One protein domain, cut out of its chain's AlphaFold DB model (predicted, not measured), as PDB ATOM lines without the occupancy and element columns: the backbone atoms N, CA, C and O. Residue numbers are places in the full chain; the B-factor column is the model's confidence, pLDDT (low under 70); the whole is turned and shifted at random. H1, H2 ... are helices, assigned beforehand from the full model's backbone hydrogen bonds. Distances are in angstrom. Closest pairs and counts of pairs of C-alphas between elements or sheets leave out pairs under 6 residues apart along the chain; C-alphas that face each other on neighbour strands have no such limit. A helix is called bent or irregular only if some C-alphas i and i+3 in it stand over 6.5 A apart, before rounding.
ATOM      1  N   ASN A  77     138.547 114.746  95.947       61.72
ATOM      2  CA  ASN A  77     137.528 114.701  96.993       61.72
ATOM      3  C   ASN A  77     138.041 115.070  98.398       61.72
ATOM      4  O   ASN A  77     137.267 115.623  99.180       61.72
ATOM      5  N   THR A  78     139.304 114.807  98.751       64.75
ATOM      6  CA  THR A  78     139.843 115.257 100.050       64.75
ATOM      7  C   THR A  78     140.100 116.759 100.063       64.75
ATOM      8  O   THR A  78     139.693 117.434 101.012       64.75
ATOM      9  N   ASP A  79     140.663 117.294  98.983       76.12
ATOM     10  CA  ASP A  79     140.994 118.716  98.870       76.12
ATOM     11  C   ASP A  79     139.733 119.575  98.701       76.12
ATOM     12  O   ASP A  79     139.639 120.649  99.299       76.12
ATOM     13  N   LEU A  80     138.696 119.062  98.014       75.00
ATOM     14  CA  LEU A  80     137.378 119.710  97.952       75.00
ATOM     15  C   LEU A  80     136.838 119.955  99.368       75.00
ATOM     16  O   LEU A  80     136.391 121.054  99.690       75.00
ATOM     17  N   ASN A  81     136.896 118.939 100.236       80.69
ATOM     18  CA  ASN A  81     136.400 119.048 101.608       80.69
ATOM     19  C   ASN A  81     137.259 119.983 102.477       80.69
ATOM     20  O   ASN A  81     136.704 120.673 103.329       80.69
ATOM     21  N   ALA A  82     138.569 120.084 102.228       83.31
ATOM     22  CA  ALA A  82     139.424 121.069 102.893       83.31
ATOM     23  C   ALA A  82     139.078 122.517 102.488       83.31
ATOM     24  O   ALA A  82     138.952 123.380 103.359       83.31
ATOM     25  N   ILE A  83     138.857 122.776 101.193       85.00
ATOM     26  CA  ILE A  83     138.491 124.102 100.662       85.00
ATOM     27  C   ILE A  83     137.126 124.559 101.198       85.00
ATOM     28  O   ILE A  83     136.984 125.695 101.654       85.00
ATOM     29  N   ILE A  84     136.126 123.672 101.207       85.38
ATOM     30  CA  ILE A  84     134.791 123.966 101.757       85.38
ATOM     31  C   ILE A  84     134.887 124.342 103.241       85.38
ATOM     32  O   ILE A  84     134.278 125.322 103.674       85.38
ATOM     33  N   ASP A  85     135.678 123.603 104.019       85.75
ATOM     34  CA  ASP A  85     135.817 123.846 105.455       85.75
ATOM     35  C   ASP A  85     136.606 125.130 105.736       85.75
ATOM     36  O   ASP A  85     136.289 125.856 106.681       85.75
ATOM     37  N   GLN A  86     137.562 125.484 104.872       85.25
ATOM     38  CA  GLN A  86     138.221 126.789 104.894       85.25
ATOM     39  C   GLN A  86     137.234 127.934 104.608       85.25
ATOM     40  O   GLN A  86     137.265 128.935 105.323       85.25
ATOM     41  N   ILE A  87     136.315 127.786 103.645       84.00
ATOM     42  CA  ILE A  87     135.263 128.782 103.346       84.00
ATOM     43  C   ILE A  87     134.291 128.942 104.529       84.00
ATOM     44  O   ILE A  87     133.961 130.069 104.912       84.00
ATOM     45  N   ILE A  88     133.865 127.838 105.153       85.44
ATOM     46  CA  ILE A  88     132.978 127.855 106.332       85.44
ATOM     47  C   ILE A  88     133.651 128.555 107.517       85.44
ATOM     48  O   ILE A  88     133.042 129.426 108.145       85.44
ATOM     49  N   ASN A  89     134.910 128.216 107.803       86.88
ATOM     50  CA  ASN A  89     135.677 128.861 108.867       86.88
ATOM     51  C   ASN A  89     135.905 130.350 108.564       86.88
ATOM     52  O   ASN A  89     135.638 131.185 109.422       86.88
ATOM     53  N   SER A  90     136.277 130.701 107.329       83.50
ATOM     54  CA  SER A  90     136.476 132.091 106.906       83.50
ATOM     55  C   SER A  90     135.218 132.945 107.113       83.50
ATOM     56  O   SER A  90     135.303 134.016 107.714       83.50
ATOM     57  N   ARG A  91     134.028 132.447 106.727       79.75
ATOM     58  CA  ARG A  91     132.751 133.155 106.961       79.75
ATOM     59  C   ARG A  91     132.452 133.320 108.459       79.75
ATOM     60  O   ARG A  91     132.018 134.392 108.871       79.75
ATOM     61  N   ARG A  92     132.722 132.295 109.281       77.81
ATOM     62  CA  ARG A  92     132.575 132.343 110.755       77.81
ATOM     63  C   ARG A  92     133.558 133.316 111.423       77.81
ATOM     64  O   ARG A  92     133.235 133.878 112.465       77.81
ATOM     65  N   GLU A  93     134.724 133.534 110.822       77.75
ATOM     66  CA  GLU A  93     135.747 134.494 111.261       77.75
ATOM     67  C   GLU A  93     135.556 135.913 110.689       77.75
ATOM     68  O   GLU A  93     136.325 136.815 111.022       77.75
ATOM     69  N   GLY A  94     134.571 136.130 109.807       74.31
ATOM     70  CA  GLY A  94     134.377 137.405 109.106       74.31
ATOM     71  C   GLY A  94     135.462 137.728 108.069       74.31
ATOM     72  O   GLY A  94     135.611 138.887 107.679       74.31
ATOM     73  N   ARG A  95     136.231 136.725 107.627       76.81
ATOM     74  CA  ARG A  95     137.259 136.851 106.586       76.81
ATOM     75  C   ARG A  95     136.690 136.456 105.222       76.81
ATOM     76  O   ARG A  95     135.927 135.498 105.112       76.81
ATOM     77  N   ILE A  96     137.110 137.156 104.170       73.94
ATOM     78  CA  ILE A  96     136.787 136.817 102.778       73.94
ATOM     79  C   ILE A  96     138.030 136.278 102.068       73.94
ATOM     80  O   ILE A  96     139.082 136.918 102.061       73.94
ATOM     81  N   LEU A  97     137.907 135.097 101.460       78.06
ATOM     82  CA  LEU A  97     138.852 134.630 100.443       78.06
ATOM     83  C   LEU A  97     138.420 135.258  99.117       78.06
ATOM     84  O   LEU A  97     137.310 134.983  98.660       78.06
ATOM     85  N   GLY A  98     139.274 136.090  98.515       73.38
ATOM     86  CA  GLY A  98     138.928 136.865  97.315       73.38
ATOM     87  C   GLY A  98     138.461 136.005  96.137       73.38
ATOM     88  O   GLY A  98     137.538 136.388  95.425       73.38
ATOM     89  N   ASP A  99     139.020 134.802  95.996       75.06
ATOM     90  CA  ASP A  99     138.688 133.860  94.919       75.06
ATOM     91  C   ASP A  99     137.284 133.230  95.063       75.06
ATOM     92  O   ASP A  99     136.773 132.632  94.119       75.06
ATOM     93  N   TYR A 100     136.635 133.381  96.226       79.06
ATOM     94  CA  TYR A 100     135.331 132.782  96.546       79.06
ATOM     95  C   TYR A 100     134.239 133.811  96.891       79.06
ATOM     96  O   TYR A 100     133.204 133.441  97.446       79.06
ATOM     97  N   ASP A 101     134.421 135.088  96.534       82.25
ATOM     98  CA  ASP A 101     133.458 136.184  96.780       82.25
ATOM     99  C   ASP A 101     132.010 135.824  96.381       82.25
ATOM    100  O   ASP A 101     131.069 135.969  97.161       82.25
ATOM    101  N   GLN A 102     131.837 135.193  95.216       77.56
ATOM    102  CA  GLN A 102     130.533 134.754  94.694       77.56
ATOM    103  C   GLN A 102     129.867 133.612  95.499       77.56
ATOM    104  O   GLN A 102     128.675 133.355  95.326       77.56
ATOM    105  N   VAL A 103     130.602 132.936  96.392       80.50
ATOM    106  CA  VAL A 103     130.074 131.950  97.359       80.50
ATOM    107  C   VAL A 103     129.672 132.635  98.674       80.50
ATOM    108  O   VAL A 103     128.693 132.243  99.318       80.50
ATOM    109  N   TYR A 104     130.378 133.699  99.066       77.38
ATOM    110  CA  TYR A 104     129.966 134.558 100.182       77.38
ATOM    111  C   TYR A 104     128.732 135.402  99.821       77.38
ATOM    112  O   TYR A 104     127.888 135.631 100.680       77.38
ATOM    113  N   ALA A 105     128.551 135.757  98.547       80.44
ATOM    114  CA  ALA A 105     127.370 136.465  98.048       80.44
ATOM    115  C   ALA A 105     126.053 135.648  98.069       80.44
ATOM    116  O   ALA A 105     124.984 136.225  97.859       80.44
ATOM    117  N   ASP A 106     126.082 134.328  98.306       78.94
ATOM    118  CA  ASP A 106     124.854 133.529  98.411       78.94
ATOM    119  C   ASP A 106     124.262 133.542  99.830       78.94
ATOM    120  O   ASP A 106     124.774 132.898 100.754       78.94
ATOM    121  N   GLY A 107     123.121 134.223  99.969       79.62
ATOM    122  CA  GLY A 107     122.328 134.277 101.196       79.62
ATOM    123  C   GLY A 107     121.741 132.926 101.632       79.62
ATOM    124  O   GLY A 107     121.462 132.747 102.817       79.62
ATOM    125  N   ASN A 108     121.613 131.940 100.734       84.25
ATOM    126  CA  ASN A 108     121.193 130.587 101.124       84.25
ATOM    127  C   ASN A 108     122.268 129.890 101.981       84.25
ATOM    128  O   ASN A 108     121.945 129.095 102.864       84.25
ATOM    129  N   ILE A 109     123.547 130.205 101.741       84.12
ATOM    130  CA  ILE A 109     124.680 129.663 102.502       84.12
ATOM    131  C   ILE A 109     124.803 130.385 103.852       84.12
ATOM    132  O   ILE A 109     125.049 129.726 104.863       84.12
ATOM    133  N   ASP A 110     124.535 131.697 103.908       81.31
ATOM    134  CA  ASP A 110     124.340 132.408 105.185       81.31
ATOM    135  C   ASP A 110     123.226 131.768 106.013       81.31
ATOM    136  O   ASP A 110     123.421 131.490 107.194       81.31
ATOM    137  N   GLN A 111     122.069 131.498 105.403       83.94
ATOM    138  CA  GLN A 111     120.922 130.934 106.109       83.94
ATOM    139  C   GLN A 111     121.232 129.551 106.704       83.94
ATOM    140  O   GLN A 111     120.899 129.311 107.865       83.94
ATOM    141  N   ALA A 112     121.907 128.668 105.960       83.19
ATOM    142  CA  ALA A 112     122.322 127.356 106.465       83.19
ATOM    143  C   ALA A 112     123.321 127.470 107.637       83.19
ATOM    144  O   ALA A 112     123.152 126.814 108.667       83.19
ATOM    145  N   LEU A 113     124.316 128.359 107.527       83.31
ATOM    146  CA  LEU A 113     125.326 128.573 108.572       83.31
ATOM    147  C   LEU A 113     124.751 129.245 109.830       83.31
ATOM    148  O   LEU A 113     125.111 128.862 110.942       83.31
ATOM    149  N   GLN A 114     123.815 130.186 109.679       82.81
ATOM    150  CA  GLN A 114     123.092 130.809 110.799       82.81
ATOM    151  C   GLN A 114     122.151 129.825 111.512       82.81
ATOM    152  O   GLN A 114     121.931 129.951 112.716       82.81
ATOM    153  N   GLN A 115     121.617 128.832 110.794       83.44
ATOM    154  CA  GLN A 115     120.825 127.738 111.372       83.44
ATOM    155  C   GLN A 115     121.691 126.635 112.005       83.44
ATOM    156  O   GLN A 115     121.162 125.783 112.718       83.44
ATOM    157  N   GLY A 116     123.010 126.661 111.786       77.88
ATOM    158  CA  GLY A 116     123.947 125.657 112.289       77.88
ATOM    159  C   GLY A 116     123.954 124.344 111.498       77.88
ATOM    160  O   GLY A 116     124.561 123.379 111.960       77.88
ATOM    161  N   ASP A 117     123.320 124.288 110.321       84.69
ATOM    162  CA  ASP A 117     123.418 123.128 109.431       84.69
ATOM    163  C   ASP A 117     124.655 123.258 108.531       84.69
ATOM    164  O   ASP A 117     124.592 123.576 107.340       84.69
ATOM    165  N   ASP A 118     125.821 122.992 109.130       83.50
ATOM    166  CA  ASP A 118     127.098 122.925 108.415       83.50
ATOM    167  C   ASP A 118     127.096 121.856 107.304       83.50
ATOM    168  O   ASP A 118     127.915 121.926 106.389       83.50
ATOM    169  N   LEU A 119     126.199 120.863 107.344       84.81
ATOM    170  CA  LEU A 119     126.130 119.788 106.351       84.81
ATOM    171  C   LEU A 119     125.371 120.260 105.100       84.81
ATOM    172  O   LEU A 119     125.852 120.073 103.978       84.81
ATOM    173  N   GLN A 120     124.252 120.965 105.281       86.69
ATOM    174  CA  GLN A 120     123.584 121.709 104.213       86.69
ATOM    175  C   GLN A 120     124.503 122.799 103.645       86.69
ATOM    176  O   GLN A 120     124.634 122.897 102.424       86.69
ATOM    177  N   ALA A 121     125.195 123.564 104.499       86.25
ATOM    178  CA  ALA A 121     126.135 124.595 104.062       86.25
ATOM    179  C   ALA A 121     127.275 124.016 103.206       86.25
ATOM    180  O   ALA A 121     127.522 124.525 102.115       86.25
ATOM    181  N   ARG A 122     127.911 122.909 103.633       87.75
ATOM    182  CA  ARG A 122     128.933 122.194 102.837       87.75
ATOM    183  C   ARG A 122     128.425 121.834 101.442       87.75
ATOM    184  O   ARG A 122     129.149 122.017 100.468       87.75
ATOM    185  N   ASN A 123     127.196 121.327 101.335       87.19
ATOM    186  CA  ASN A 123     126.621 120.918 100.053       87.19
ATOM    187  C   ASN A 123     126.314 122.125  99.149       87.19
ATOM    188  O   ASN A 123     126.736 122.125  97.997       87.19
ATOM    189  N   LEU A 124     125.691 123.183  99.680       87.94
ATOM    190  CA  LEU A 124     125.433 124.416  98.923       87.94
ATOM    191  C   LEU A 124     126.733 125.098  98.456       87.94
ATOM    192  O   LEU A 124     126.800 125.592  97.331       87.94
ATOM    193  N   ILE A 125     127.785 125.080  99.285       88.19
ATOM    194  CA  ILE A 125     129.121 125.561  98.904       88.19
ATOM    195  C   ILE A 125     129.684 124.722  97.751       88.19
ATOM    196  O   ILE A 125     130.196 125.313  96.801       88.19
ATOM    197  N   ARG A 126     129.542 123.382  97.762       87.25
ATOM    198  CA  ARG A 126     129.931 122.565  96.595       87.25
ATOM    199  C   ARG A 126     129.180 122.993  95.349       87.25
ATOM    200  O   ARG A 126     129.830 123.338  94.372       87.25
ATOM    201  N   ASP A 127     127.853 123.026  95.397       86.31
ATOM    202  CA  ASP A 127     127.019 123.311  94.226       86.31
ATOM    203  C   ASP A 127     127.350 124.683  93.603       86.31
ATOM    204  O   ASP A 127     127.380 124.821  92.376       86.31
ATOM    205  N   LYS A 128     127.688 125.687  94.427       86.56
ATOM    206  CA  LYS A 128     128.203 126.982  93.949       86.56
ATOM    207  C   LYS A 128     129.602 126.891  93.353       86.56
ATOM    208  O   LYS A 128     129.805 127.400  92.256       86.56
ATOM    209  N   LEU A 129     130.553 126.241  94.022       86.06
ATOM    210  CA  LEU A 129     131.910 126.066  93.493       86.06
ATOM    211  C   LEU A 129     131.913 125.288  92.160       86.06
ATOM    212  O   LEU A 129     132.654 125.661  91.250       86.06
ATOM    213  N   CYS A 130     131.028 124.293  92.009       87.12
ATOM    214  CA  CYS A 130     130.760 123.610  90.741       87.12
ATOM    215  C   CYS A 130     130.225 124.586  89.681       87.12
ATOM    216  O   CYS A 130     130.770 124.678  88.583       87.12
ATOM    217  N   GLY A 131     129.160 125.330  90.007       82.69
ATOM    218  CA  GLY A 131     128.493 126.247  89.076       82.69
ATOM    219  C   GLY A 131     129.349 127.437  88.630       82.69
ATOM    220  O   GLY A 131     129.083 128.015  87.579       82.69
ATOM    221  N   LEU A 132     130.383 127.782  89.401       80.25
ATOM    222  CA  LEU A 132     131.359 128.829  89.085       80.25
ATOM    223  C   LEU A 132     132.595 128.309  88.328       80.25
ATOM    224  O   LEU A 132     133.449 129.108  87.954       80.25
ATOM    225  N   GLY A 133     132.734 126.992  88.132       78.94
ATOM    226  CA  GLY A 133     133.936 126.386  87.539       78.94
ATOM    227  C   GLY A 133     135.194 126.474  88.417       78.94
ATOM    228  O   GLY A 133     136.273 126.090  87.977       78.94
TER     229      GLY A 133
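Overview. This is residues 77 to 133 of the 635 residues of an uncharacterized protein of Bactrocera latifrons (UniProt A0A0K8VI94). This is a small, compact cluster of four helices: H3 and H4 fold back on each other as a helical hairpin, and the long first helix, H1, crosses H4 steeply at its side. The short, irregular H2 lies at one end of the cluster, about perpendicular to H1 and to H3. The printed part has 57 residues with four named helices, in the order H1, H2, H3, H4, and no named strand, and its class is all helix. It is compact, with a radius of gyration of the C-alphas of 10.2 A, and its rounded outline spans 26 by 22 by 18 A.

Arrangement. Start with H1, residues 77 to 92, and look across from it to H4, residues 118 to 131. These two touch, H1 with residues 84 to 88 alone, and their closest C-alphas are those of Ile 84 and Arg 122, 6.2 A apart. They run opposite ways at a steep tilt of 68 degrees, only just short of about perpendicular. Next comes H2, residues 98 to 104, which is irregular: C-alphas 99 and 102 are 8.2 A apart. H2 is close to H1 but not clearly touching, with the closest C-alphas, those of Arg 91 and Tyr 104, 7.5 A apart. H2 and H4 only just touch, with 3 pairs of C-alphas within 8 A, H4 with residues 125 to 129 alone; the closest C-alphas are those of Val 103 and Lys 128, 6.3 A apart. Then look at H3, residues 107 to 115, which makes a hairpin with H4: they touch and run opposite ways at a shallow tilt of 15 degrees, with the closest C-alphas, those of Ala 112 and Ala 121, 5.3 A apart. H1 and H3 are near each other. H4 is the hub, touching the three other helices. In H1, H3 and H4 every O i to N i+4 pair is within hydrogen-bond range; in H2 1 of 3 is, beside 2 of 4 O i to N i+3 pairs.

Along the chain. Find C-alpha 77 at (137.528, 114.701, 96.993); from there H1 runs 22.9 A to C-alpha 92 at (132.575, 132.343, 110.755). H2, from Gly 98 to Tyr 104, measures 9.7 A, and H3, from Gly 107 to Gln 115, measures 12.2 A. H4 runs 19.7 A from Asp 118 to C-alpha 131 at (128.493, 126.247, 89.076).

Size, cuts and confidence. The two C-alphas farthest apart are those of Gln 115 and Gly 133, 27.2 A. The printed part has no cut, and its three links are tight. In the B-factor column you find a mean pLDDT of the printed part of 81.4; residues 77 to 78 are under 70.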